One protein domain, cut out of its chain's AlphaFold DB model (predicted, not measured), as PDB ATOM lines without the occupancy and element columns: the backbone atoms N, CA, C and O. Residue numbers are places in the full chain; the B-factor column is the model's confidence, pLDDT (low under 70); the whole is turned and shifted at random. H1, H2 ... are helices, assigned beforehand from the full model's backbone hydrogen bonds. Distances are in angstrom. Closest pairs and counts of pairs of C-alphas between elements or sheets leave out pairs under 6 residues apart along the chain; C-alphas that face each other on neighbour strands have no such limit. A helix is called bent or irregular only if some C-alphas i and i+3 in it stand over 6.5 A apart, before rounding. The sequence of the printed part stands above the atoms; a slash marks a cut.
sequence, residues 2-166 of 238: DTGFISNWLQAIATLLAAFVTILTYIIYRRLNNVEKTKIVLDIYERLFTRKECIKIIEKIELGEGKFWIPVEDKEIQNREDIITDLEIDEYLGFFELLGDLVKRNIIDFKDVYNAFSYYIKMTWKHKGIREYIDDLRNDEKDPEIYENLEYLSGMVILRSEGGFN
ATOM      1  N   ASP A   2     192.812 275.866 195.631       69.19
ATOM      2  CA  ASP A   2     194.150 275.422 195.249       69.19
ATOM      3  C   ASP A   2     194.590 274.261 196.154       69.19
ATOM      4  O   ASP A   2     194.868 274.437 197.342       69.19
ATOM      5  N   THR A   3     194.564 273.044 195.616       75.38
ATOM      6  CA  THR A   3     194.879 271.808 196.349       75.38
ATOM      7  C   THR A   3     196.358 271.725 196.741       75.38
ATOM      8  O   THR A   3     196.695 271.028 197.701       75.38
ATOM      9  N   GLY A   4     197.234 272.483 196.069       74.44
ATOM     10  CA  GLY A   4     198.670 272.524 196.354       74.44
ATOM     11  C   GLY A   4     199.000 273.096 197.736       74.44
ATOM     12  O   GLY A   4     199.857 272.558 198.439       74.44
ATOM     13  N   PHE A   5     198.270 274.120 198.188       71.69
ATOM     14  CA  PHE A   5     198.521 274.760 199.484       71.69
ATOM     15  C   PHE A   5     198.307 273.793 200.656       71.69
ATOM     16  O   PHE A   5     199.169 273.671 201.524       71.69
ATOM     17  N   ILE A   6     197.199 273.045 200.650       76.88
ATOM     18  CA  ILE A   6     196.874 272.077 201.710       76.88
ATOM     19  C   ILE A   6     197.944 270.974 201.785       76.88
ATOM     20  O   ILE A   6     198.343 270.580 202.881       76.88
ATOM     21  N   SER A   7     198.459 270.519 200.636       81.56
ATOM     22  CA  SER A   7     199.486 269.470 200.587       81.56
ATOM     23  C   SER A   7     200.821 269.895 201.220       81.56
ATOM     24  O   SER A   7     201.392 269.140 202.009       81.56
ATOM     25  N   ASN A   8     201.264 271.134 200.979       81.94
ATOM     26  CA  ASN A   8     202.515 271.660 201.534       81.94
ATOM     27  C   ASN A   8     202.442 271.831 203.059       81.94
ATOM     28  O   ASN A   8     203.395 271.517 203.771       81.94
ATOM     29  N   TRP A   9     201.296 272.283 203.578       80.12
ATOM     30  CA  TRP A   9     201.084 272.414 205.022       80.12
ATOM     31  C   TRP A   9     201.068 271.068 205.739       80.12
ATOM     32  O   TRP A   9     201.697 270.926 206.788       80.12
ATOM     33  N   LEU A  10     200.405 270.065 205.162       81.81
ATOM     34  CA  LEU A  10     200.406 268.710 205.714       81.81
ATOM     35  C   LEU A  10     201.824 268.122 205.752       81.81
ATOM     36  O   LEU A  10     202.208 267.532 206.762       81.81
ATOM     37  N   GLN A  11     202.627 268.336 204.704       82.25
ATOM     38  CA  GLN A  11     204.020 267.883 204.669       82.25
ATOM     39  C   GLN A  11     204.890 268.587 205.721       82.25
ATOM     40  O   GLN A  11     205.698 267.936 206.393       82.25
ATOM     41  N   ALA A  12     204.710 269.897 205.911       80.81
ATOM     42  CA  ALA A  12     205.426 270.654 206.934       80.81
ATOM     43  C   ALA A  12     205.079 270.163 208.351       80.81
ATOM     44  O   ALA A  12     205.980 269.908 209.154       80.81
ATOM     45  N   ILE A  13     203.791 269.948 208.642       81.69
ATOM     46  CA  ILE A  13     203.329 269.409 209.932       81.69
ATOM     47  C   ILE A  13     203.891 268.004 210.165       81.69
ATOM     48  O   ILE A  13     204.422 267.731 211.241       81.69
ATOM     49  N   ALA A  14     203.827 267.124 209.163       79.88
ATOM     50  CA  ALA A  14     204.373 265.772 209.265       79.88
ATOM     51  C   ALA A  14     205.882 265.787 209.565       79.88
ATOM     52  O   ALA A  14     206.354 265.032 210.416       79.88
ATOM     53  N   THR A  15     206.628 266.693 208.927       82.50
ATOM     54  CA  THR A  15     208.071 266.858 209.151       82.50
ATOM     55  C   THR A  15     208.372 267.348 210.571       82.50
ATOM     56  O   THR A  15     209.257 266.809 211.236       82.50
ATOM     57  N   LEU A  16     207.607 268.322 211.075       76.94
ATOM     58  CA  LEU A  16     207.744 268.817 212.450       76.94
ATOM     59  C   LEU A  16     207.422 267.735 213.488       76.94
ATOM     60  O   LEU A  16     208.157 267.588 214.465       76.94
ATOM     61  N   LEU A  17     206.367 266.948 213.266       74.56
ATOM     62  CA  LEU A  17     206.018 265.825 214.139       74.56
ATOM     63  C   LEU A  17     207.117 264.756 214.146       74.56
ATOM     64  O   LEU A  17     207.491 264.280 215.216       74.56
ATOM     65  N   ALA A  18     207.686 264.420 212.985       76.06
ATOM     66  CA  ALA A  18     208.795 263.470 212.896       76.06
ATOM     67  C   ALA A  18     210.046 263.965 213.645       76.06
ATOM     68  O   ALA A  18     210.665 263.204 214.396       76.06
ATOM     69  N   ALA A  19     210.391 265.249 213.502       78.56
ATOM     70  CA  ALA A  19     211.493 265.861 214.242       78.56
ATOM     71  C   ALA A  19     211.239 265.833 215.759       78.56
ATOM     72  O   ALA A  19     212.119 265.444 216.529       78.56
ATOM     73  N   PHE A  20     210.020 266.168 216.191       75.25
ATOM     74  CA  PHE A  20     209.626 266.123 217.598       75.25
ATOM     75  C   PHE A  20     209.732 264.711 218.185       75.25
ATOM     76  O   PHE A  20     210.349 264.531 219.235       75.25
ATOM     77  N   VAL A  21     209.195 263.701 217.491       79.44
ATOM     78  CA  VAL A  21     209.289 262.293 217.913       79.44
ATOM     79  C   VAL A  21     210.749 261.852 218.008       79.44
ATOM     80  O   VAL A  21     211.128 261.212 218.984       79.44
ATOM     81  N   THR A  22     211.595 262.246 217.055       79.44
ATOM     82  CA  THR A  22     213.032 261.918 217.071       79.44
ATOM     83  C   THR A  22     213.736 262.511 218.294       79.44
ATOM     84  O   THR A  22     214.462 261.804 218.997       79.44
ATOM     85  N   ILE A  23     213.483 263.788 218.599       80.38
ATOM     86  CA  ILE A  23     214.040 264.463 219.781       80.38
ATOM     87  C   ILE A  23     213.545 263.794 221.067       80.38
ATOM     88  O   ILE A  23     214.341 263.535 221.971       80.38
ATOM     89  N   LEU A  24     212.249 263.485 221.154       75.81
ATOM     90  CA  LEU A  24     211.663 262.839 222.325       75.81
ATOM     91  C   LEU A  24     212.270 261.448 222.557       75.81
ATOM     92  O   LEU A  24     212.682 261.149 223.677       75.81
ATOM     93  N   THR A  25     212.398 260.637 221.506       81.00
ATOM     94  CA  THR A  25     213.044 259.317 221.563       81.00
ATOM     95  C   THR A  25     214.491 259.426 222.031       81.00
ATOM     96  O   THR A  25     214.905 258.675 222.912       81.00
ATOM     97  N   TYR A  26     215.249 260.400 221.519       83.50
ATOM     98  CA  TYR A  26     216.620 260.648 221.967       83.50
ATOM     99  C   TYR A  26     216.692 261.033 223.453       83.50
ATOM    100  O   TYR A  26     217.531 260.513 224.193       83.50
ATOM    101  N   ILE A  27     215.792 261.906 223.923       79.00
ATOM    102  CA  ILE A  27     215.713 262.289 225.342       79.00
ATOM    103  C   ILE A  27     215.392 261.067 226.208       79.00
ATOM    104  O   ILE A  27     216.055 260.863 227.226       79.00
ATOM    105  N   ILE A  28     214.408 260.254 225.814       80.81
ATOM    106  CA  ILE A  28     214.019 259.037 226.540       80.81
ATOM    107  C   ILE A  28     215.192 258.057 226.591       80.81
ATOM    108  O   ILE A  28     215.565 257.624 227.679       80.81
ATOM    109  N   TYR A  29     215.826 257.776 225.452       83.75
ATOM    110  CA  TYR A  29     216.993 256.899 225.371       83.75
ATOM    111  C   TYR A  29     218.117 257.365 226.302       83.75
ATOM    112  O   TYR A  29     218.627 256.589 227.109       83.75
ATOM    113  N   ARG A  30     218.447 258.663 226.278       79.81
ATOM    114  CA  ARG A  30     219.469 259.242 227.158       79.81
ATOM    115  C   ARG A  30     219.109 259.101 228.639       79.81
ATOM    116  O   ARG A  30     219.990 258.867 229.463       79.81
ATOM    117  N   ARG A  31     217.830 259.247 228.995       78.00
ATOM    118  CA  ARG A  31     217.355 259.064 230.376       78.00
ATOM    119  C   ARG A  31     217.446 257.612 230.824       78.00
ATOM    120  O   ARG A  31     217.903 257.388 231.939       78.00
ATOM    121  N   LEU A  32     217.042 256.662 229.980       83.00
ATOM    122  CA  LEU A  32     217.131 255.232 230.286       83.00
ATOM    123  C   LEU A  32     218.584 254.799 230.468       83.00
ATOM    124  O   LEU A  32     218.899 254.200 231.492       83.00
ATOM    125  N   ASN A  33     219.470 255.214 229.557       82.62
ATOM    126  CA  ASN A  33     220.902 254.952 229.674       82.62
ATOM    127  C   ASN A  33     221.440 255.481 231.013       82.62
ATOM    128  O   ASN A  33     222.052 254.741 231.769       82.62
ATOM    129  N   ASN A  34     221.121 256.726 231.382       84.06
ATOM    130  CA  ASN A  34     221.552 257.278 232.670       84.06
ATOM    131  C   ASN A  34     221.027 256.484 233.878       84.06
ATOM    132  O   ASN A  34     221.759 256.319 234.846       84.06
ATOM    133  N   VAL A  35     219.792 255.974 233.834       88.62
ATOM    134  CA  VAL A  35     219.243 255.141 234.918       88.62
ATOM    135  C   VAL A  35     220.023 253.833 235.059       88.62
ATOM    136  O   VAL A  35     220.303 253.422 236.183       88.62
ATOM    137  N   GLU A  36     220.389 253.186 233.952       92.62
ATOM    138  CA  GLU A  36     221.219 251.975 233.978       92.62
ATOM    139  C   GLU A  36     222.605 252.257 234.560       92.62
ATOM    140  O   GLU A  36     223.048 251.537 235.454       92.62
ATOM    141  N   LYS A  37     223.239 253.363 234.153       94.31
ATOM    142  CA  LYS A  37     224.524 253.800 234.716       94.31
ATOM    143  C   LYS A  37     224.454 254.006 236.227       94.31
ATOM    144  O   LYS A  37     225.285 253.473 236.957       94.31
ATOM    145  N   THR A  38     223.444 254.732 236.708       92.88
ATOM    146  CA  THR A  38     223.262 254.970 238.146       92.88
ATOM    147  C   THR A  38     222.993 253.665 238.904       92.88
ATOM    148  O   THR A  38     223.491 253.502 240.014       92.88
ATOM    149  N   LYS A  39     222.255 252.708 238.320       95.38
ATOM    150  CA  LYS A  39     222.037 251.390 238.943       95.38
ATOM    151  C   LYS A  39     223.342 250.627 239.159       95.38
ATOM    152  O   LYS A  39     223.500 250.047 240.224       95.38
ATOM    153  N   ILE A  40     224.269 250.663 238.199       96.88
ATOM    154  CA  ILE A  40     225.589 250.024 238.344       96.88
ATOM    155  C   ILE A  40     226.351 250.644 239.522       96.88
ATOM    156  O   ILE A  40     226.874 249.923 240.366       96.88
ATOM    157  N   VAL A  41     226.367 251.978 239.621       96.94
ATOM    158  CA  VAL A  41     227.024 252.690 240.734       96.94
ATOM    159  C   VAL A  41     226.414 252.297 242.084       96.94
ATOM    160  O   VAL A  41     227.151 252.072 243.041       96.94
ATOM    161  N   LEU A  42     225.085 252.190 242.162       95.88
ATOM    162  CA  LEU A  42     224.385 251.799 243.388       95.88
ATOM    163  C   LEU A  42     224.609 250.329 243.764       95.88
ATOM    164  O   LEU A  42     224.779 250.052 244.944       95.88
ATOM    165  N   ASP A  43     224.660 249.408 242.798       97.25
ATOM    166  CA  ASP A  43     224.983 247.991 243.051       97.25
ATOM    167  C   ASP A  43     226.411 247.840 243.597       97.25
ATOM    168  O   ASP A  43     226.637 247.136 244.579       97.25
ATOM    169  N   ILE A  44     227.376 248.569 243.026       97.44
ATOM    170  CA  ILE A  44     228.749 248.614 243.547       97.44
ATOM    171  C   ILE A  44     228.769 249.181 244.974       97.44
ATOM    172  O   ILE A  44     229.453 248.638 245.840       97.44
ATOM    173  N   TYR A  45     227.999 250.243 245.229       96.19
ATOM    174  CA  TYR A  45     227.902 250.862 246.553       96.19
ATOM    175  C   TYR A  45     227.349 249.875 247.577       96.19
ATOM    176  O   TYR A  45     227.959 249.652 248.618       96.19
ATOM    177  N   GLU A  46     226.228 249.233 247.264       96.12
ATOM    178  CA  GLU A  46     225.603 248.245 248.136       96.12
ATOM    179  C   GLU A  46     226.560 247.090 248.450       96.12
ATOM    180  O   GLU A  46     226.714 246.723 249.613       96.12
ATOM    181  N   ARG A  47     227.275 246.566 247.448       95.81
ATOM    182  CA  ARG A  47     228.255 245.487 247.653       95.81
ATOM    183  C   ARG A  47     229.416 245.906 248.546       95.81
ATOM    184  O   ARG A  47     229.770 245.134 249.436       95.81
ATOM    185  N   LEU A  48     229.967 247.106 248.347       95.88
ATOM    186  CA  LEU A  48     231.051 247.634 249.181       95.88
ATOM    187  C   LEU A  48     230.609 247.758 250.649       95.88
ATOM    188  O   LEU A  48     231.336 247.344 251.543       95.88
ATOM    189  N   PHE A  49     229.403 248.275 250.901       94.75
ATOM    190  CA  PHE A  49     228.891 248.512 252.261       94.75
ATOM    191  C   PHE A  49     228.151 247.325 252.890       94.75
ATOM    192  O   PHE A  49     227.712 247.421 254.032       94.75
ATOM    193  N   THR A  50     228.004 246.204 252.182       95.31
ATOM    194  CA  THR A  50     227.431 244.964 252.741       95.31
ATOM    195  C   THR A  50     228.519 243.983 253.180       95.31
ATOM    196  O   THR A  50     228.297 243.136 254.047       95.31
ATOM    197  N   ARG A  51     229.711 244.095 252.591       94.50
ATOM    198  CA  ARG A  51     230.872 243.257 252.882       94.50
ATOM    199  C   ARG A  51     231.541 243.673 254.189       94.50
ATOM    200  O   ARG A  51     231.945 244.823 254.355       94.50
ATOM    201  N   LYS A  52     231.659 242.733 255.130       94.12
ATOM    202  CA  LYS A  52     232.185 243.003 256.480       94.12
ATOM    203  C   LYS A  52     233.648 243.436 256.430       94.12
ATOM    204  O   LYS A  52     234.040 244.331 257.168       94.12
ATOM    205  N   GLU A  53     234.425 242.811 255.558       92.94
ATOM    206  CA  GLU A  53     235.828 243.106 255.289       92.94
ATOM    207  C   GLU A  53     236.024 244.559 254.834       92.94
ATOM    208  O   GLU A  53     236.837 245.289 255.398       92.94
ATOM    209  N   CYS A  54     235.185 245.036 253.910       95.25
ATOM    210  CA  CYS A  54     235.239 246.403 253.399       95.25
ATOM    211  C   CYS A  54     234.892 247.433 254.482       95.25
ATOM    212  O   CYS A  54     235.573 248.451 254.597       95.25
ATOM    213  N   ILE A  55     233.867 247.163 255.299       95.00
ATOM    214  CA  ILE A  55     233.492 248.037 256.422       95.00
ATOM    215  C   ILE A  55     234.652 248.151 257.418       95.00
ATOM    216  O   ILE A  55     235.031 249.262 257.780       95.00
ATOM    217  N   LYS A  56     235.271 247.025 257.796       93.88
ATOM    218  CA  LYS A  56     236.434 247.023 258.699       93.88
ATOM    219  C   LYS A  56     237.590 247.844 258.135       93.88
ATOM    220  O   LYS A  56     238.189 248.628 258.862       93.88
ATOM    221  N   ILE A  57     237.899 247.697 256.848       95.06
ATOM    222  CA  ILE A  57     238.965 248.475 256.201       95.06
ATOM    223  C   ILE A  57     238.642 249.975 256.231       95.06
ATOM    224  O   ILE A  57     239.522 250.779 256.536       95.06
ATOM    225  N   ILE A  58     237.387 250.361 255.977       95.12
ATOM    226  CA  ILE A  58     236.948 251.762 256.071       95.12
ATOM    227  C   ILE A  58     237.152 252.293 257.494       95.12
ATOM    228  O   ILE A  58     237.779 253.338 257.651       95.12
ATOM    229  N   GLU A  59     236.710 251.563 258.519       94.25
ATOM    230  CA  GLU A  59     236.898 251.951 259.926       94.25
ATOM    231  C   GLU A  59     238.384 252.142 260.262       94.25
ATOM    232  O   GLU A  59     238.773 253.137 260.872       94.25
ATOM    233  N   LYS A  60     239.243 251.225 259.807       93.38
ATOM    234  CA  LYS A  60     240.696 251.284 260.023       93.38
ATOM    235  C   LYS A  60     241.344 252.496 259.356       93.38
ATOM    236  O   LYS A  60     242.182 253.160 259.973       93.38
ATOM    237  N   ILE A  61     240.917 252.819 258.135       94.31
ATOM    238  CA  ILE A  61     241.347 254.020 257.406       94.31
ATOM    239  C   ILE A  61     240.884 255.293 258.129       94.31
ATOM    240  O   ILE A  61     241.648 256.256 258.223       94.31
ATOM    241  N   GLU A  62     239.655 255.320 258.651       92.25
ATOM    242  CA  GLU A  62     239.103 256.473 259.374       92.25
ATOM    243  C   GLU A  62     239.773 256.705 260.730       92.25
ATOM    244  O   GLU A  62     239.998 257.854 261.117       92.25
ATOM    245  N   LEU A  63     240.167 255.630 261.418       92.69
ATOM    246  CA  LEU A  63     240.982 255.697 262.634       92.69
ATOM    247  C   LEU A  63     242.419 256.174 262.363       92.69
ATOM    248  O   LEU A  63     243.131 256.533 263.301       92.69
ATOM    249  N   GLY A  64     242.844 256.206 261.095       88.31
ATOM    250  CA  GLY A  64     244.191 256.609 260.695       88.31
ATOM    251  C   GLY A  64     245.268 255.629 261.160       88.31
ATOM    252  O   GLY A  64     246.401 256.044 261.423       88.31
ATOM    253  N   GLU A  65     244.917 254.348 261.307       85.69
ATOM    254  CA  GLU A  65     245.891 253.300 261.615       85.69
ATOM    255  C   GLU A  65     246.945 253.219 260.499       85.69
ATOM    256  O   GLU A  65     246.650 253.468 259.344       85.69
ATOM    257  N   GLY A  66     248.204 252.908 260.812       84.94
ATOM    258  CA  GLY A  66     249.264 252.846 259.798       84.94
ATOM    259  C   GLY A  66     249.126 251.635 258.865       84.94
ATOM    260  O   GLY A  66     248.279 251.585 257.976       84.94
ATOM    261  N   LYS A  67     249.998 250.644 259.054       85.56
ATOM    262  CA  LYS A  67     249.854 249.328 258.426       85.56
ATOM    263  C   LYS A  67     248.933 248.473 259.295       85.56
ATOM    264  O   LYS A  67     249.238 248.270 260.468       85.56
ATOM    265  N   PHE A  68     247.823 248.007 258.727       85.38
ATOM    266  CA  PHE A  68     246.788 247.253 259.451       85.38
ATOM    267  C   PHE A  68     246.426 245.907 258.802       85.38
ATOM    268  O   PHE A  68     245.484 245.256 259.248       85.38
ATOM    269  N   TRP A  69     247.169 245.481 257.776       83.38
ATOM    270  CA  TRP A  69     246.989 244.183 257.124       83.38
ATOM    271  C   TRP A  69     248.175 243.245 257.371       83.38
ATOM    272  O   TRP A  69     249.295 243.688 257.662       83.38
ATOM    273  N   ILE A  70     247.915 241.946 257.233       81.50
ATOM    274  CA  ILE A  70     248.887 240.860 257.382       81.50
ATOM    275  C   ILE A  70     248.895 240.016 256.092       81.50
ATOM    276  O   ILE A  70     247.818 239.761 255.550       81.50
ATOM    277  N   PRO A  71     250.067 239.584 255.584       81.19
ATOM    278  CA  PRO A  71     250.140 238.698 254.420       81.19
ATOM    279  C   PRO A  71     249.384 237.375 254.632       81.19
ATOM    280  O   PRO A  71     249.442 236.799 255.723       81.19
ATOM    281  N   VAL A  72     248.722 236.854 253.591       79.31
ATOM    282  CA  VAL A  72     247.911 235.611 253.661       79.31
ATOM    283  C   VAL A  72     248.717 234.358 254.008       79.31
ATOM    284  O   VAL A  72     248.153 233.359 254.459       79.31
ATOM    285  N   GLU A  73     250.034 234.391 253.838       76.38
ATOM    286  CA  GLU A  73     250.942 233.258 254.045       76.38
ATOM    287  C   GLU A  73     250.938 232.721 255.490       76.38
ATOM    288  O   GLU A  73     251.304 231.563 255.724       76.38
ATOM    289  N   ASP A  74     250.456 233.514 256.449       71.19
ATOM    290  CA  ASP A  74     250.391 233.150 257.862       71.19
ATOM    291  C   ASP A  74     249.095 232.385 258.213       71.19
ATOM    292  O   ASP A  74     248.079 232.929 258.660       71.19
ATOM    293  N   LYS A  75     249.112 231.065 257.974       66.31
ATOM    294  CA  LYS A  75     247.941 230.172 258.128       66.31
ATOM    295  C   LYS A  75     247.348 230.130 259.538       66.31
ATOM    296  O   LYS A  75     246.170 229.807 259.680       66.31
ATOM    297  N   GLU A  76     248.133 230.417 260.576       70.12
ATOM    298  CA  GLU A  76     247.634 230.434 261.961       70.12
ATOM    299  C   GLU A  76     246.736 231.650 262.239       70.12
ATOM    300  O   GLU A  76     245.918 231.634 263.161       70.12
ATOM    301  N   ILE A  77     246.850 232.686 261.407       67.75
ATOM    302  CA  ILE A  77     246.247 233.998 261.623       67.75
ATOM    303  C   ILE A  77     244.915 234.152 260.866       67.75
ATOM    304  O   ILE A  77     244.045 234.897 261.308       67.75
ATOM    305  N   GLN A  78     244.688 233.369 259.805       62.28
ATOM    306  CA  GLN A  78     243.507 233.473 258.928       62.28
ATOM    307  C   GLN A  78     242.145 233.286 259.628       62.28
ATOM    308  O   GLN A  78     241.122 233.701 259.097       62.28
ATOM    309  N   ASN A  79     242.102 232.681 260.819       67.88
ATOM    310  CA  ASN A  79     240.847 232.449 261.551       67.88
ATOM    311  C   ASN A  79     240.472 233.577 262.525       67.88
ATOM    312  O   ASN A  79     239.482 233.465 263.251       67.88
ATOM    313  N   ARG A  80     241.269 234.645 262.595       76.69
ATOM    314  CA  ARG A  80     241.037 235.763 263.509       76.69
ATOM    315  C   ARG A  80     240.185 236.835 262.840       76.69
ATOM    316  O   ARG A  80     240.625 237.493 261.909       76.69
ATOM    317  N   GLU A  81     238.971 237.038 263.352       76.38
ATOM    318  CA  GLU A  81     238.030 238.026 262.802       76.38
ATOM    319  C   GLU A  81     238.537 239.476 262.888       76.38
ATOM    320  O   GLU A  81     238.013 240.340 262.189       76.38
ATOM    321  N   ASP A  82     239.518 239.775 263.740       79.06
ATOM    322  CA  ASP A  82     240.083 241.116 263.923       79.06
ATOM    323  C   ASP A  82     241.169 241.483 262.902       79.06
ATOM    324  O   ASP A  82     241.634 242.624 262.894       79.06
ATOM    325  N   ILE A  83     241.577 240.540 262.052       84.25
ATOM    326  CA  ILE A  83     242.734 240.695 261.173       84.25
ATOM    327  C   ILE A  83     242.275 240.885 259.737       84.25
ATOM    328  O   ILE A  83     241.411 240.162 259.258       84.25
ATOM    329  N   ILE A  84     242.874 241.879 259.081       88.69
ATOM    330  CA  ILE A  84     242.688 242.154 257.662       88.69
ATOM    331  C   ILE A  84     243.850 241.521 256.902       88.69
ATOM    332  O   ILE A  84     245.019 241.710 257.250       88.69
ATOM    333  N   THR A  85     243.523 240.761 255.875       91.56
ATOM    334  CA  THR A  85     244.467 240.089 254.984       91.56
ATOM    335  C   THR A  85     244.798 240.944 253.761       91.56
ATOM    336  O   THR A  85     244.053 241.865 253.427       91.56
ATOM    337  N   ASP A  86     245.907 240.650 253.079       91.94
ATOM    338  CA  ASP A  86     246.213 241.245 251.767       91.94
ATOM    339  C   ASP A  86     245.072 241.020 250.758       91.94
ATOM    340  O   ASP A  86     244.637 241.975 250.127       91.94
ATOM    341  N   LEU A  87     244.487 239.821 250.711       91.56
ATOM    342  CA  LEU A  87     243.340 239.502 249.863       91.56
ATOM    343  C   LEU A  87     242.130 240.409 250.142       91.56
ATOM    344  O   LEU A  87     241.459 240.854 249.216       91.56
ATOM    345  N   GLU A  88     241.837 240.708 251.409       94.62
ATOM    346  CA  GLU A  88     240.742 241.624 251.756       94.62
ATOM    347  C   GLU A  88     241.048 243.070 251.340       94.62
ATOM    348  O   GLU A  88     240.131 243.795 250.939       94.62
ATOM    349  N   ILE A  89     242.318 243.495 251.393       95.88
ATOM    350  CA  ILE A  89     242.743 244.788 250.839       95.88
ATOM    351  C   ILE A  89     242.573 244.789 249.318       95.88
ATOM    352  O   ILE A  89     241.994 245.740 248.791       95.88
ATOM    353  N   ASP A  90     243.002 243.732 248.627       96.12
ATOM    354  CA  ASP A  90     242.860 243.595 247.176       96.12
ATOM    355  C   ASP A  90     241.397 243.679 246.741       96.12
ATOM    356  O   ASP A  90     241.057 244.431 245.822       96.12
ATOM    357  N   GLU A  91     240.507 242.954 247.423       95.62
ATOM    358  CA  GLU A  91     239.070 242.990 247.147       95.62
ATOM    359  C   GLU A  91     238.481 244.388 247.381       95.62
ATOM    360  O   GLU A  91     237.696 244.881 246.564       95.62
ATOM    361  N   TYR A  92     238.883 245.052 248.467       97.88
ATOM    362  CA  TYR A  92     238.453 246.413 248.781       97.88
ATOM    363  C   TYR A  92     238.928 247.432 247.734       97.88
ATOM    364  O   TYR A  92     238.125 248.219 247.224       97.88
ATOM    365  N   LEU A  93     240.215 247.414 247.374       98.06
ATOM    366  CA  LEU A  93     240.783 248.307 246.361       98.06
ATOM    367  C   LEU A  93     240.238 247.995 244.962       98.06
ATOM    368  O   LEU A  93     240.012 248.915 244.170       98.06
ATOM    369  N   GLY A  94     239.926 246.726 244.692       97.94
ATOM    370  CA  GLY A  94     239.313 246.255 243.454       97.94
ATOM    371  C   GLY A  94     237.985 246.944 243.126       97.94
ATOM    372  O   GLY A  94     237.690 247.180 241.953       97.94
ATOM    373  N   PHE A  95     237.206 247.362 244.132       97.81
ATOM    374  CA  PHE A  95     235.991 248.153 243.898       97.81
ATOM    375  C   PHE A  95     236.290 249.517 243.273       97.81
ATOM    376  O   PHE A  95     235.606 249.933 242.334       97.81
ATOM    377  N   PHE A  96     237.300 250.226 243.778       98.31
ATOM    378  CA  PHE A  96     237.658 251.540 243.246       98.31
ATOM    379  C   PHE A  96     238.380 251.439 241.908       98.31
ATOM    380  O   PHE A  96     238.157 252.285 241.041       98.31
ATOM    381  N   GLU A  97     239.175 250.388 241.724       98.50
ATOM    382  CA  GLU A  97     239.810 250.075 240.449       98.50
ATOM    383  C   GLU A  97     238.762 249.838 239.355       98.50
ATOM    384  O   GLU A  97     238.781 250.494 238.309       98.50
ATOM    385  N   LEU A  98     237.761 248.999 239.645       98.38
ATOM    386  CA  LEU A  98     236.624 248.769 238.756       98.38
ATOM    387  C   LEU A  98     235.853 250.066 238.475       98.38
ATOM    388  O   LEU A  98     235.515 250.345 237.325       98.38
ATOM    389  N   LEU A  99     235.571 250.880 239.499       98.38
ATOM    390  CA  LEU A  99     234.905 252.173 239.308       98.38
ATOM    391  C   LEU A  99     235.707 253.093 238.383       98.38
ATOM    392  O   LEU A  99     235.121 253.736 237.509       98.38
ATOM    393  N   GLY A 100     237.028 253.153 238.552       98.06
ATOM    394  CA  GLY A 100     237.911 253.942 237.704       98.06
ATOM    395  C   GLY A 100     237.851 253.495 236.241       98.06
ATOM    396  O   GLY A 100     237.642 254.335 235.360       98.06
ATOM    397  N   ASP A 101     237.935 252.187 235.985       98.38
ATOM    398  CA  ASP A 101     237.856 251.614 234.634       98.38
ATOM    399  C   ASP A 101     236.493 251.896 233.978       98.38
ATOM    400  O   ASP A 101     236.416 252.401 232.851       98.38
ATOM    401  N   LEU A 102     235.394 251.679 234.713       98.31
ATOM    402  CA  LEU A 102     234.039 251.954 234.228       98.31
ATOM    403  C   LEU A 102     233.834 253.439 233.886       98.31
ATOM    404  O   LEU A 102     233.119 253.755 232.926       98.31
ATOM    405  N   VAL A 103     234.455 254.355 234.635       97.50
ATOM    406  CA  VAL A 103     234.419 255.791 234.322       97.50
ATOM    407  C   VAL A 103     235.278 256.115 233.098       97.50
ATOM    408  O   VAL A 103     234.789 256.812 232.207       97.50
ATOM    409  N   LYS A 104     236.515 255.598 232.996       94.19
ATOM    410  CA  LYS A 104     237.392 255.809 231.819       94.19
ATOM    411  C   LYS A 104     236.717 255.350 230.529       94.19
ATOM    412  O   LYS A 104     236.783 256.041 229.514       94.19
ATOM    413  N   ARG A 105     235.996 254.228 230.579       95.88
ATOM    414  CA  ARG A 105     235.237 253.676 229.441       95.88
ATOM    415  C   ARG A 105     233.892 254.363 229.193       95.88
ATOM    416  O   ARG A 105     233.168 253.964 228.284       95.88
ATOM    417  N   ASN A 106     233.533 255.381 229.983       93.88
ATOM    418  CA  ASN A 106     232.247 256.081 229.923       93.88
ATOM    419  C   ASN A 106     231.033 255.135 230.076       93.88
ATOM    420  O   ASN A 106     229.935 255.416 229.574       93.88
ATOM    421  N   ILE A 107     231.218 254.011 230.778       96.38
ATOM    422  CA  ILE A 107     230.147 253.067 231.113       96.38
ATOM    423  C   ILE A 107     229.300 253.655 232.237       96.38
ATOM    424  O   ILE A 107     228.082 253.617 232.139       96.38
ATOM    425  N   ILE A 108     229.915 254.294 233.235       96.81
ATOM    426  CA  ILE A 108     229.221 255.048 234.293       96.81
ATOM    427  C   ILE A 108     229.616 256.530 234.264       96.81
ATOM    428  O   ILE A 108     230.659 256.894 233.725       96.81
ATOM    429  N   ASP A 109     228.762 257.407 234.801       94.00
ATOM    430  CA  ASP A 109     229.050 258.845 234.879       94.00
ATOM    431  C   ASP A 109     229.898 259.145 236.123       94.00
ATOM    432  O   ASP A 109     229.516 258.812 237.248       94.00
ATOM    433  N   PHE A 110     231.023 259.839 235.933       95.62
ATOM    434  CA  PHE A 110     231.863 260.310 237.032       95.62
ATOM    435  C   PHE A 110     231.081 261.122 238.070       95.62
ATOM    436  O   PHE A 110     231.395 261.071 239.255       95.62
ATOM    437  N   LYS A 111     230.056 261.882 237.663       93.25
ATOM    438  CA  LYS A 111     229.216 262.638 238.600       93.25
ATOM    439  C   LYS A 111     228.551 261.723 239.627       93.25
ATOM    440  O   LYS A 111     228.510 262.091 240.799       93.25
ATOM    441  N   ASP A 112     228.041 260.573 239.202       95.50
ATOM    442  CA  ASP A 112     227.361 259.638 240.097       95.50
ATOM    443  C   ASP A 112     228.373 258.974 241.039       95.50
ATOM    444  O   ASP A 112     228.145 258.940 242.248       95.50
ATOM    445  N   VAL A 113     229.539 258.577 240.515       97.75
ATOM    446  CA  VAL A 113     230.649 258.047 241.327       97.75
ATOM    447  C   VAL A 113     231.136 259.076 242.346       97.75
ATOM    448  O   VAL A 113     231.277 258.761 243.520       97.75
ATOM    449  N   TYR A 114     231.334 260.330 241.937       96.50
ATOM    450  CA  TYR A 114     231.747 261.409 242.834       96.50
ATOM    451  C   TYR A 114     230.735 261.618 243.966       96.50
ATOM    452  O   TYR A 114     231.122 261.741 245.127       96.50
ATOM    453  N   ASN A 115     229.439 261.637 243.650       94.25
ATOM    454  CA  ASN A 115     228.404 261.851 244.661       94.25
ATOM    455  C   ASN A 115     228.330 260.708 245.682       94.25
ATOM    456  O   ASN A 115     228.037 260.976 246.843       94.25
ATOM    457  N   ALA A 116     228.576 259.466 245.258       95.62
ATOM    458  CA  ALA A 116     228.473 258.291 246.121       95.62
ATOM    459  C   ALA A 116     229.782 257.947 246.855       95.62
ATOM    460  O   ALA A 116     229.743 257.535 248.009       95.62
ATOM    461  N   PHE A 117     230.941 258.135 246.214       97.69
ATOM    462  CA  PHE A 117     232.215 257.568 246.673       97.69
ATOM    463  C   PHE A 117     233.338 258.581 246.911       97.69
ATOM    464  O   PHE A 117     234.396 258.184 247.393       97.69
ATOM    465  N   SER A 118     233.169 259.873 246.589       96.56
ATOM    466  CA  SER A 118     234.291 260.837 246.636       96.56
ATOM    467  C   SER A 118     234.999 260.906 247.990       96.56
ATOM    468  O   SER A 118     236.222 261.035 248.023       96.56
ATOM    469  N   TYR A 119     234.256 260.802 249.096       96.00
ATOM    470  CA  TYR A 119     234.833 260.748 250.438       96.00
ATOM    471  C   TYR A 119     235.741 259.522 250.607       96.00
ATOM    472  O   TYR A 119     236.922 259.683 250.911       96.00
ATOM    473  N   TYR A 120     235.226 258.325 250.322       97.12
ATOM    474  CA  TYR A 120     235.960 257.069 250.479       97.12
ATOM    475  C   TYR A 120     237.173 257.002 249.550       97.12
ATOM    476  O   TYR A 120     238.277 256.798 250.032       97.12
ATOM    477  N   ILE A 121     237.015 257.330 248.261       98.12
ATOM    478  CA  ILE A 121     238.129 257.384 247.294       98.12
ATOM    479  C   ILE A 121     239.255 258.289 247.811       98.12
ATOM    480  O   ILE A 121     240.431 257.931 247.764       98.12
ATOM    481  N   LYS A 122     238.903 259.473 248.331       96.00
ATOM    482  CA  LYS A 122     239.880 260.430 248.859       96.00
ATOM    483  C   LYS A 122     240.573 259.906 250.117       96.00
ATOM    484  O   LYS A 122     241.773 260.130 250.257       96.00
ATOM    485  N   MET A 123     239.838 259.263 251.021       96.06
ATOM    486  CA  MET A 123     240.396 258.683 252.245       96.06
ATOM    487  C   MET A 123     241.338 257.526 251.919       96.06
ATOM    488  O   MET A 123     242.497 257.571 252.326       96.06
ATOM    489  N   THR A 124     240.892 256.571 251.100       96.81
ATOM    490  CA  THR A 124     241.680 255.422 250.637       96.81
ATOM    491  C   THR A 124     242.978 255.864 249.971       96.81
ATOM    492  O   THR A 124     244.051 255.448 250.394       96.81
ATOM    493  N   TRP A 125     242.908 256.783 249.001       96.38
ATOM    494  CA  TRP A 125     244.097 257.240 248.272       96.38
ATOM    495  C   TRP A 125     245.094 258.011 249.148       96.38
ATOM    496  O   TRP A 125     246.308 257.933 248.964       96.38
ATOM    497  N   LYS A 126     244.602 258.788 250.120       95.25
ATOM    498  CA  LYS A 126     245.474 259.556 251.023       95.25
ATOM    499  C   LYS A 126     246.062 258.709 252.144       95.25
ATOM    500  O   LYS A 126     247.074 259.117 252.728       95.25
ATOM    501  N   HIS A 127     245.458 257.565 252.441       96.50
ATOM    502  CA  HIS A 127     245.879 256.700 253.525       96.50
ATOM    503  C   HIS A 127     247.311 256.196 253.303       96.50
ATOM    504  O   HIS A 127     247.657 255.715 252.226       96.50
ATOM    505  N   LYS A 128     248.175 256.339 254.316       94.75
ATOM    506  CA  LYS A 128     249.599 255.992 254.185       94.75
ATOM    507  C   LYS A 128     249.788 254.489 253.970       94.75
ATOM    508  O   LYS A 128     250.473 254.116 253.031       94.75
ATOM    509  N   GLY A 129     249.126 253.657 254.777       93.88
ATOM    510  CA  GLY A 129     249.221 252.203 254.648       93.88
ATOM    511  C   GLY A 129     248.733 251.686 253.291       93.88
ATOM    512  O   GLY A 129     249.370 250.830 252.704       93.88
ATOM    513  N   ILE A 130     247.667 252.262 252.725       96.38
ATOM    514  CA  ILE A 130     247.176 251.827 251.407       96.38
ATOM    515  C   ILE A 130     248.189 252.170 250.311       96.38
ATOM    516  O   ILE A 130     248.418 251.367 249.417       96.38
ATOM    517  N   ARG A 131     248.834 253.339 250.387       95.38
ATOM    518  CA  ARG A 131     249.882 253.705 249.425       95.38
ATOM    519  C   ARG A 131     251.105 252.803 249.530       95.38
ATOM    520  O   ARG A 131     251.585 252.355 248.503       95.38
ATOM    521  N   GLU A 132     251.547 252.498 250.749       95.00
ATOM    522  CA  GLU A 132     252.636 251.538 250.970       95.00
ATOM    523  C   GLU A 132     252.288 250.160 250.391       95.00
ATOM    524  O   GLU A 132     253.110 249.578 249.698       95.00
ATOM    525  N   TYR A 133     251.055 249.682 250.587       95.81
ATOM    526  CA  TYR A 133     250.586 248.426 249.998       95.81
ATOM    527  C   TYR A 133     250.657 248.415 248.463       95.81
ATOM    528  O   TYR A 133     251.194 247.483 247.871       95.81
ATOM    529  N   ILE A 134     250.138 249.465 247.818       96.31
ATOM    530  CA  ILE A 134     250.153 249.590 246.354       96.31
ATOM    531  C   ILE A 134     251.594 249.681 245.834       96.31
ATOM    532  O   ILE A 134     251.921 249.059 244.826       96.31
ATOM    533  N   ASP A 135     252.459 250.440 246.511       96.12
ATOM    534  CA  ASP A 135     253.864 250.586 246.128       96.12
ATOM    535  C   ASP A 135     254.633 249.261 246.271       96.12
ATOM    536  O   ASP A 135     255.423 248.924 245.387       96.12
ATOM    537  N   ASP A 136     254.386 248.491 247.338       95.00
ATOM    538  CA  ASP A 136     254.960 247.154 247.534       95.00
ATOM    539  C   ASP A 136     254.560 246.220 246.372       95.00
ATOM    540  O   ASP A 136     255.436 245.665 245.707       95.00
ATOM    541  N   LEU A 137     253.264 246.147 246.030       95.88
ATOM    542  CA  LEU A 137     252.770 245.336 244.904       95.88
ATOM    543  C   LEU A 137     253.375 245.749 243.555       95.88
ATOM    544  O   LEU A 137     253.837 244.899 242.792       95.88
ATOM    545  N   ARG A 138     253.427 247.057 243.262       97.31
ATOM    546  CA  ARG A 138     254.046 247.591 242.032       97.31
ATOM    547  C   ARG A 138     255.510 247.174 241.905       97.31
ATOM    548  O   ARG A 138     255.980 246.876 240.805       97.31
ATOM    549  N   ASN A 139     256.241 247.156 243.019       97.06
ATOM    550  CA  ASN A 139     257.644 246.747 243.046       97.06
ATOM    551  C   ASN A 139     257.810 245.230 242.883       97.06
ATOM    552  O   ASN A 139     258.678 244.799 242.116       97.06
ATOM    553  N   ASP A 140     256.984 244.441 243.569       95.44
ATOM    554  CA  ASP A 140     257.051 242.979 243.559       95.44
ATOM    555  C   ASP A 140     256.666 242.400 242.189       95.44
ATOM    556  O   ASP A 140     257.394 241.570 241.631       95.44
ATOM    557  N   GLU A 141     255.580 242.898 241.593       95.88
ATOM    558  CA  GLU A 141     255.111 242.473 240.266       95.88
ATOM    559  C   GLU A 141     255.851 243.167 239.113       95.88
ATOM    560  O   GLU A 141     255.792 242.713 237.967       95.88
ATOM    561  N   LYS A 142     256.612 244.227 239.414       96.62
ATOM    562  CA  LYS A 142     257.285 245.099 238.433       96.62
ATOM    563  C   LYS A 142     256.307 245.726 237.438       96.62
ATOM    564  O   LYS A 142     256.660 245.927 236.272       96.62
ATOM    565  N   ASP A 143     255.112 246.054 237.911       96.81
ATOM    566  CA  ASP A 143     254.057 246.675 237.122       96.81
ATOM    567  C   ASP A 143     253.635 248.013 237.755       96.81
ATOM    568  O   ASP A 143     252.968 248.021 238.789       96.81
ATOM    569  N   PRO A 144     254.015 249.164 237.164       94.00
ATOM    570  CA  PRO A 144     253.611 250.470 237.675       94.00
ATOM    571  C   PRO A 144     252.118 250.774 237.459       94.00
ATOM    572  O   PRO A 144     251.617 251.728 238.057       94.00
ATOM    573  N   GLU A 145     251.414 250.009 236.616       94.94
ATOM    574  CA  GLU A 145     249.996 250.213 236.292       94.94
ATOM    575  C   GLU A 145     249.056 249.560 237.317       94.94
ATOM    576  O   GLU A 145     247.847 249.791 237.276       94.94
ATOM    577  N   ILE A 146     249.581 248.809 238.293       97.12
ATOM    578  CA  ILE A 146     248.772 248.285 239.399       97.12
ATOM    579  C   ILE A 146     248.030 249.443 240.081       97.12
ATOM    580  O   ILE A 146     248.627 250.435 240.519       97.12
ATOM    581  N   TYR A 147     246.704 249.314 240.133       97.81
ATOM    582  CA  TYR A 147     245.759 250.319 240.621       97.81
ATOM    583  C   TYR A 147     245.773 251.675 239.881       97.81
ATOM    584  O   TYR A 147     245.446 252.717 240.467       97.81
ATOM    585  N   GLU A 148     246.131 251.702 238.590       97.44
ATOM    586  CA  GLU A 148     246.124 252.934 237.786       97.44
ATOM    587  C   GLU A 148     244.737 253.587 237.680       97.44
ATOM    588  O   GLU A 148     244.623 254.815 237.572       97.44
ATOM    589  N   ASN A 149     243.655 252.801 237.715       97.88
ATOM    590  CA  ASN A 149     242.309 253.337 237.553       97.88
ATOM    591  C   ASN A 149     241.800 253.972 238.849       97.88
ATOM    592  O   ASN A 149     241.136 255.014 238.788       97.88
ATOM    593  N   LEU A 150     242.160 253.417 240.009       97.81
ATOM    594  CA  LEU A 150     241.990 254.071 241.306       97.81
ATOM    595  C   LEU A 150     242.784 255.386 241.364       97.81
ATOM    596  O   LEU A 150     242.228 256.411 241.770       97.81
ATOM    597  N   GLU A 151     244.042 255.395 240.913       97.25
ATOM    598  CA  GLU A 151     244.866 256.610 240.858       97.25
ATOM    599  C   GLU A 151     244.204 257.693 239.991       97.25
ATOM    600  O   GLU A 151     243.969 258.815 240.460       97.25
ATOM    601  N   TYR A 152     243.795 257.337 238.769       96.12
ATOM    602  CA  TYR A 152     243.035 258.210 237.870       96.12
ATOM    603  C   TYR A 152     241.760 258.757 238.531       96.12
ATOM    604  O   TYR A 152     241.485 259.964 238.494       96.12
ATOM    605  N   LEU A 153     240.979 257.876 239.162       95.69
ATOM    606  CA  LEU A 153     239.723 258.238 239.812       95.69
ATOM    607  C   LEU A 153     239.955 259.214 240.973       95.69
ATOM    608  O   LEU A 153     239.222 260.201 241.111       95.69
ATOM    609  N   SER A 154     241.002 258.985 241.767       95.94
ATOM    610  CA  SER A 154     241.401 259.872 242.862       95.94
ATOM    611  C   SER A 154     241.783 261.266 242.356       95.94
ATOM    612  O   SER A 154     241.315 262.271 242.902       95.94
ATOM    613  N   GLY A 155     242.536 261.336 241.251       92.12
ATOM    614  CA  GLY A 155     242.932 262.582 240.604       92.12
ATOM    615  C   GLY A 155     241.719 263.398 240.168       92.12
ATOM    616  O   GLY A 155     241.623 264.586 240.480       92.12
ATOM    617  N   MET A 156     240.726 262.759 239.540       92.69
ATOM    618  CA  MET A 156     239.477 263.435 239.174       92.69
ATOM    619  C   MET A 156     238.690 263.941 240.387       92.69
ATOM    620  O   MET A 156     238.124 265.038 240.337       92.69
ATOM    621  N   VAL A 157     238.626 263.164 241.476       94.31
ATOM    622  CA  VAL A 157     237.954 263.584 242.718       94.31
ATOM    623  C   VAL A 157     238.632 264.822 243.305       94.31
ATOM    624  O   VAL A 157     237.939 265.784 243.649       94.31
ATOM    625  N   ILE A 158     239.966 264.830 243.373       90.00
ATOM    626  CA  ILE A 158     240.754 265.962 243.878       90.00
ATOM    627  C   ILE A 158     240.517 267.197 243.004       90.00
ATOM    628  O   ILE A 158     240.047 268.216 243.520       90.00
ATOM    629  N   LEU A 159     240.703 267.073 241.684       85.50
ATOM    630  CA  LEU A 159     240.490 268.160 240.721       85.50
ATOM    631  C   LEU A 159     239.077 268.741 240.802       85.50
ATOM    632  O   LEU A 159     238.900 269.955 240.739       85.50
ATOM    633  N   ARG A 160     238.049 267.905 240.968       85.88
ATOM    634  CA  ARG A 160     236.665 268.377 241.104       85.88
ATOM    635  C   ARG A 160     236.406 269.067 242.441       85.88
ATOM    636  O   ARG A 160     235.640 270.032 242.469       85.88
ATOM    637  N   SER A 161     237.019 268.584 243.521       83.81
ATOM    638  CA  SER A 161     236.886 269.180 244.854       83.81
ATOM    639  C   SER A 161     237.559 270.552 244.953       83.81
ATOM    640  O   SER A 161     237.056 271.426 245.655       83.81
ATOM    641  N   GLU A 162     238.646 270.756 244.207       77.69
ATOM    642  CA  GLU A 162     239.404 272.012 244.156       77.69
ATOM    643  C   GLU A 162     238.888 272.961 243.062       77.69
ATOM    644  O   GLU A 162     238.909 274.178 243.222       77.69
ATOM    645  N   GLY A 163     238.388 272.405 241.956       62.53
ATOM    646  CA  GLY A 163     238.086 273.129 240.723       62.53
ATOM    647  C   GLY A 163     236.625 273.501 240.496       62.53
ATOM    648  O   GLY A 163     236.330 274.041 239.435       62.53
ATOM    649  N   GLY A 164     235.714 273.209 241.438       54.78
ATOM    650  CA  GLY A 164     234.340 273.729 241.482       54.78
ATOM    651  C   GLY A 164     233.711 274.026 240.117       54.78
ATOM    652  O   GLY A 164     233.338 275.169 239.863       54.78
ATOM    653  N   PHE A 165     233.633 273.034 239.215       49.84
ATOM    654  CA  PHE A 165     233.084 273.252 237.874       49.84
ATOM    655  C   PHE A 165     231.633 273.705 238.010       49.84
ATOM    656  O   PHE A 165     230.729 272.921 238.321       49.84
ATOM    657  N   ASN A 166     231.417 275.005 237.825       56.50
ATOM    658  CA  ASN A 166     230.131 275.622 238.051       56.50
ATOM    659  C   ASN A 166     229.251 275.330 236.835       56.50
ATOM    660  O   ASN A 166     229.121 276.141 235.925       56.50
TER     661      ASN A 166
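What this domain is: This is residues 2 to 166 of the 238 residues of an uncharacterized protein of Pelotomaculum sp. PtaB.Bin013 (UniProt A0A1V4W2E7). One very long helix, H1, sticks out with its residues 3 to 32 as an arm from a compact head of shorter helices, and packs on that head near its other end. In the head H3 and H4 fold back as a hairpin, H6 crosses both, H2 packs across H3 and H4, and H5 lies near H3; a long link, residues 63 to 85, lies at the end away from the arm. The printed part has 165 residues with six named helices, H1 to H6 in chain order, and no named strand: all helix. The whole is extended, with a radius of gyration of the C-alphas of 24.3 A; the spans are 96 by 32 by 30 A, and the arm makes the length.

How they stand to each other: H1, residues 3 to 50, touches H2, residues 52 to 62, only at the corner and only just, with 3 pairs of C-alphas within 8 A; the closest C-alphas, of Leu 48 and Cys 54, are 6.1 A apart. H3, residues 86 to 104, has a kink of 27 degrees near residue 93. H2 and H3 touch, about perpendicular at 84 degrees, closest at the C-alphas of Cys 54 and Tyr 92, 5.6 A. H4, residues 110 to 126, has a kink of 77 degrees near residue 117 and is irregular, with C-alphas 116 and 119 8.1 A apart. H1, with residues 38 to 45 alone, touches H4 at a shallow tilt of 26 degrees, the same way; the closest C-alphas, of Val 41 and Val 113, are 6.5 A apart. H3 and H4 are a helical hairpin and only just touch, with 3 pairs of C-alphas within 8 A; the closest, of Val 103 and Phe 110, are 5.9 A apart. H1, H3 and H4 form an up and down bundle, each running against the one before it. H5, residues 128 to 141, touches no helix but is near H3. H6, residues 148 to 163, touches H3 at a steep tilt of 62 degrees, with the C-alphas of Gly 100 and Asn 149 closest at 4.4 A. H6 also touches H4, about perpendicular at 75 degrees, closest at the C-alphas of Ser 118 and Val 157, 6.0 A. Every O i to N i+4 pair is within hydrogen-bond range in H1, H2, H5 and H6, against 13 of 15 in H3 and 11 of 13 in H4.

Where its parts are: H1 begins at C-alpha 3, (194.879, 271.808, 196.349), and is 70.4 A long, ending at C-alpha 50, (227.431, 244.964, 252.741). H3 is 26.2 A long, and H6, 21.9 A, ends at C-alpha 163, (238.086, 273.129, 240.723).

The domain as a whole: The C-alphas farthest apart, of Asp 2 and Glu 76, are 96.6 A apart. Without the free residues the body spans 51 by 30 by 26 A. The printed part has no cut, and the link from H2 to H3 is long, with 23 residues. The mean pLDDT of the printed part is 88.8; residues 2, 75, 77 to 79 and 163 to 166 are under 70.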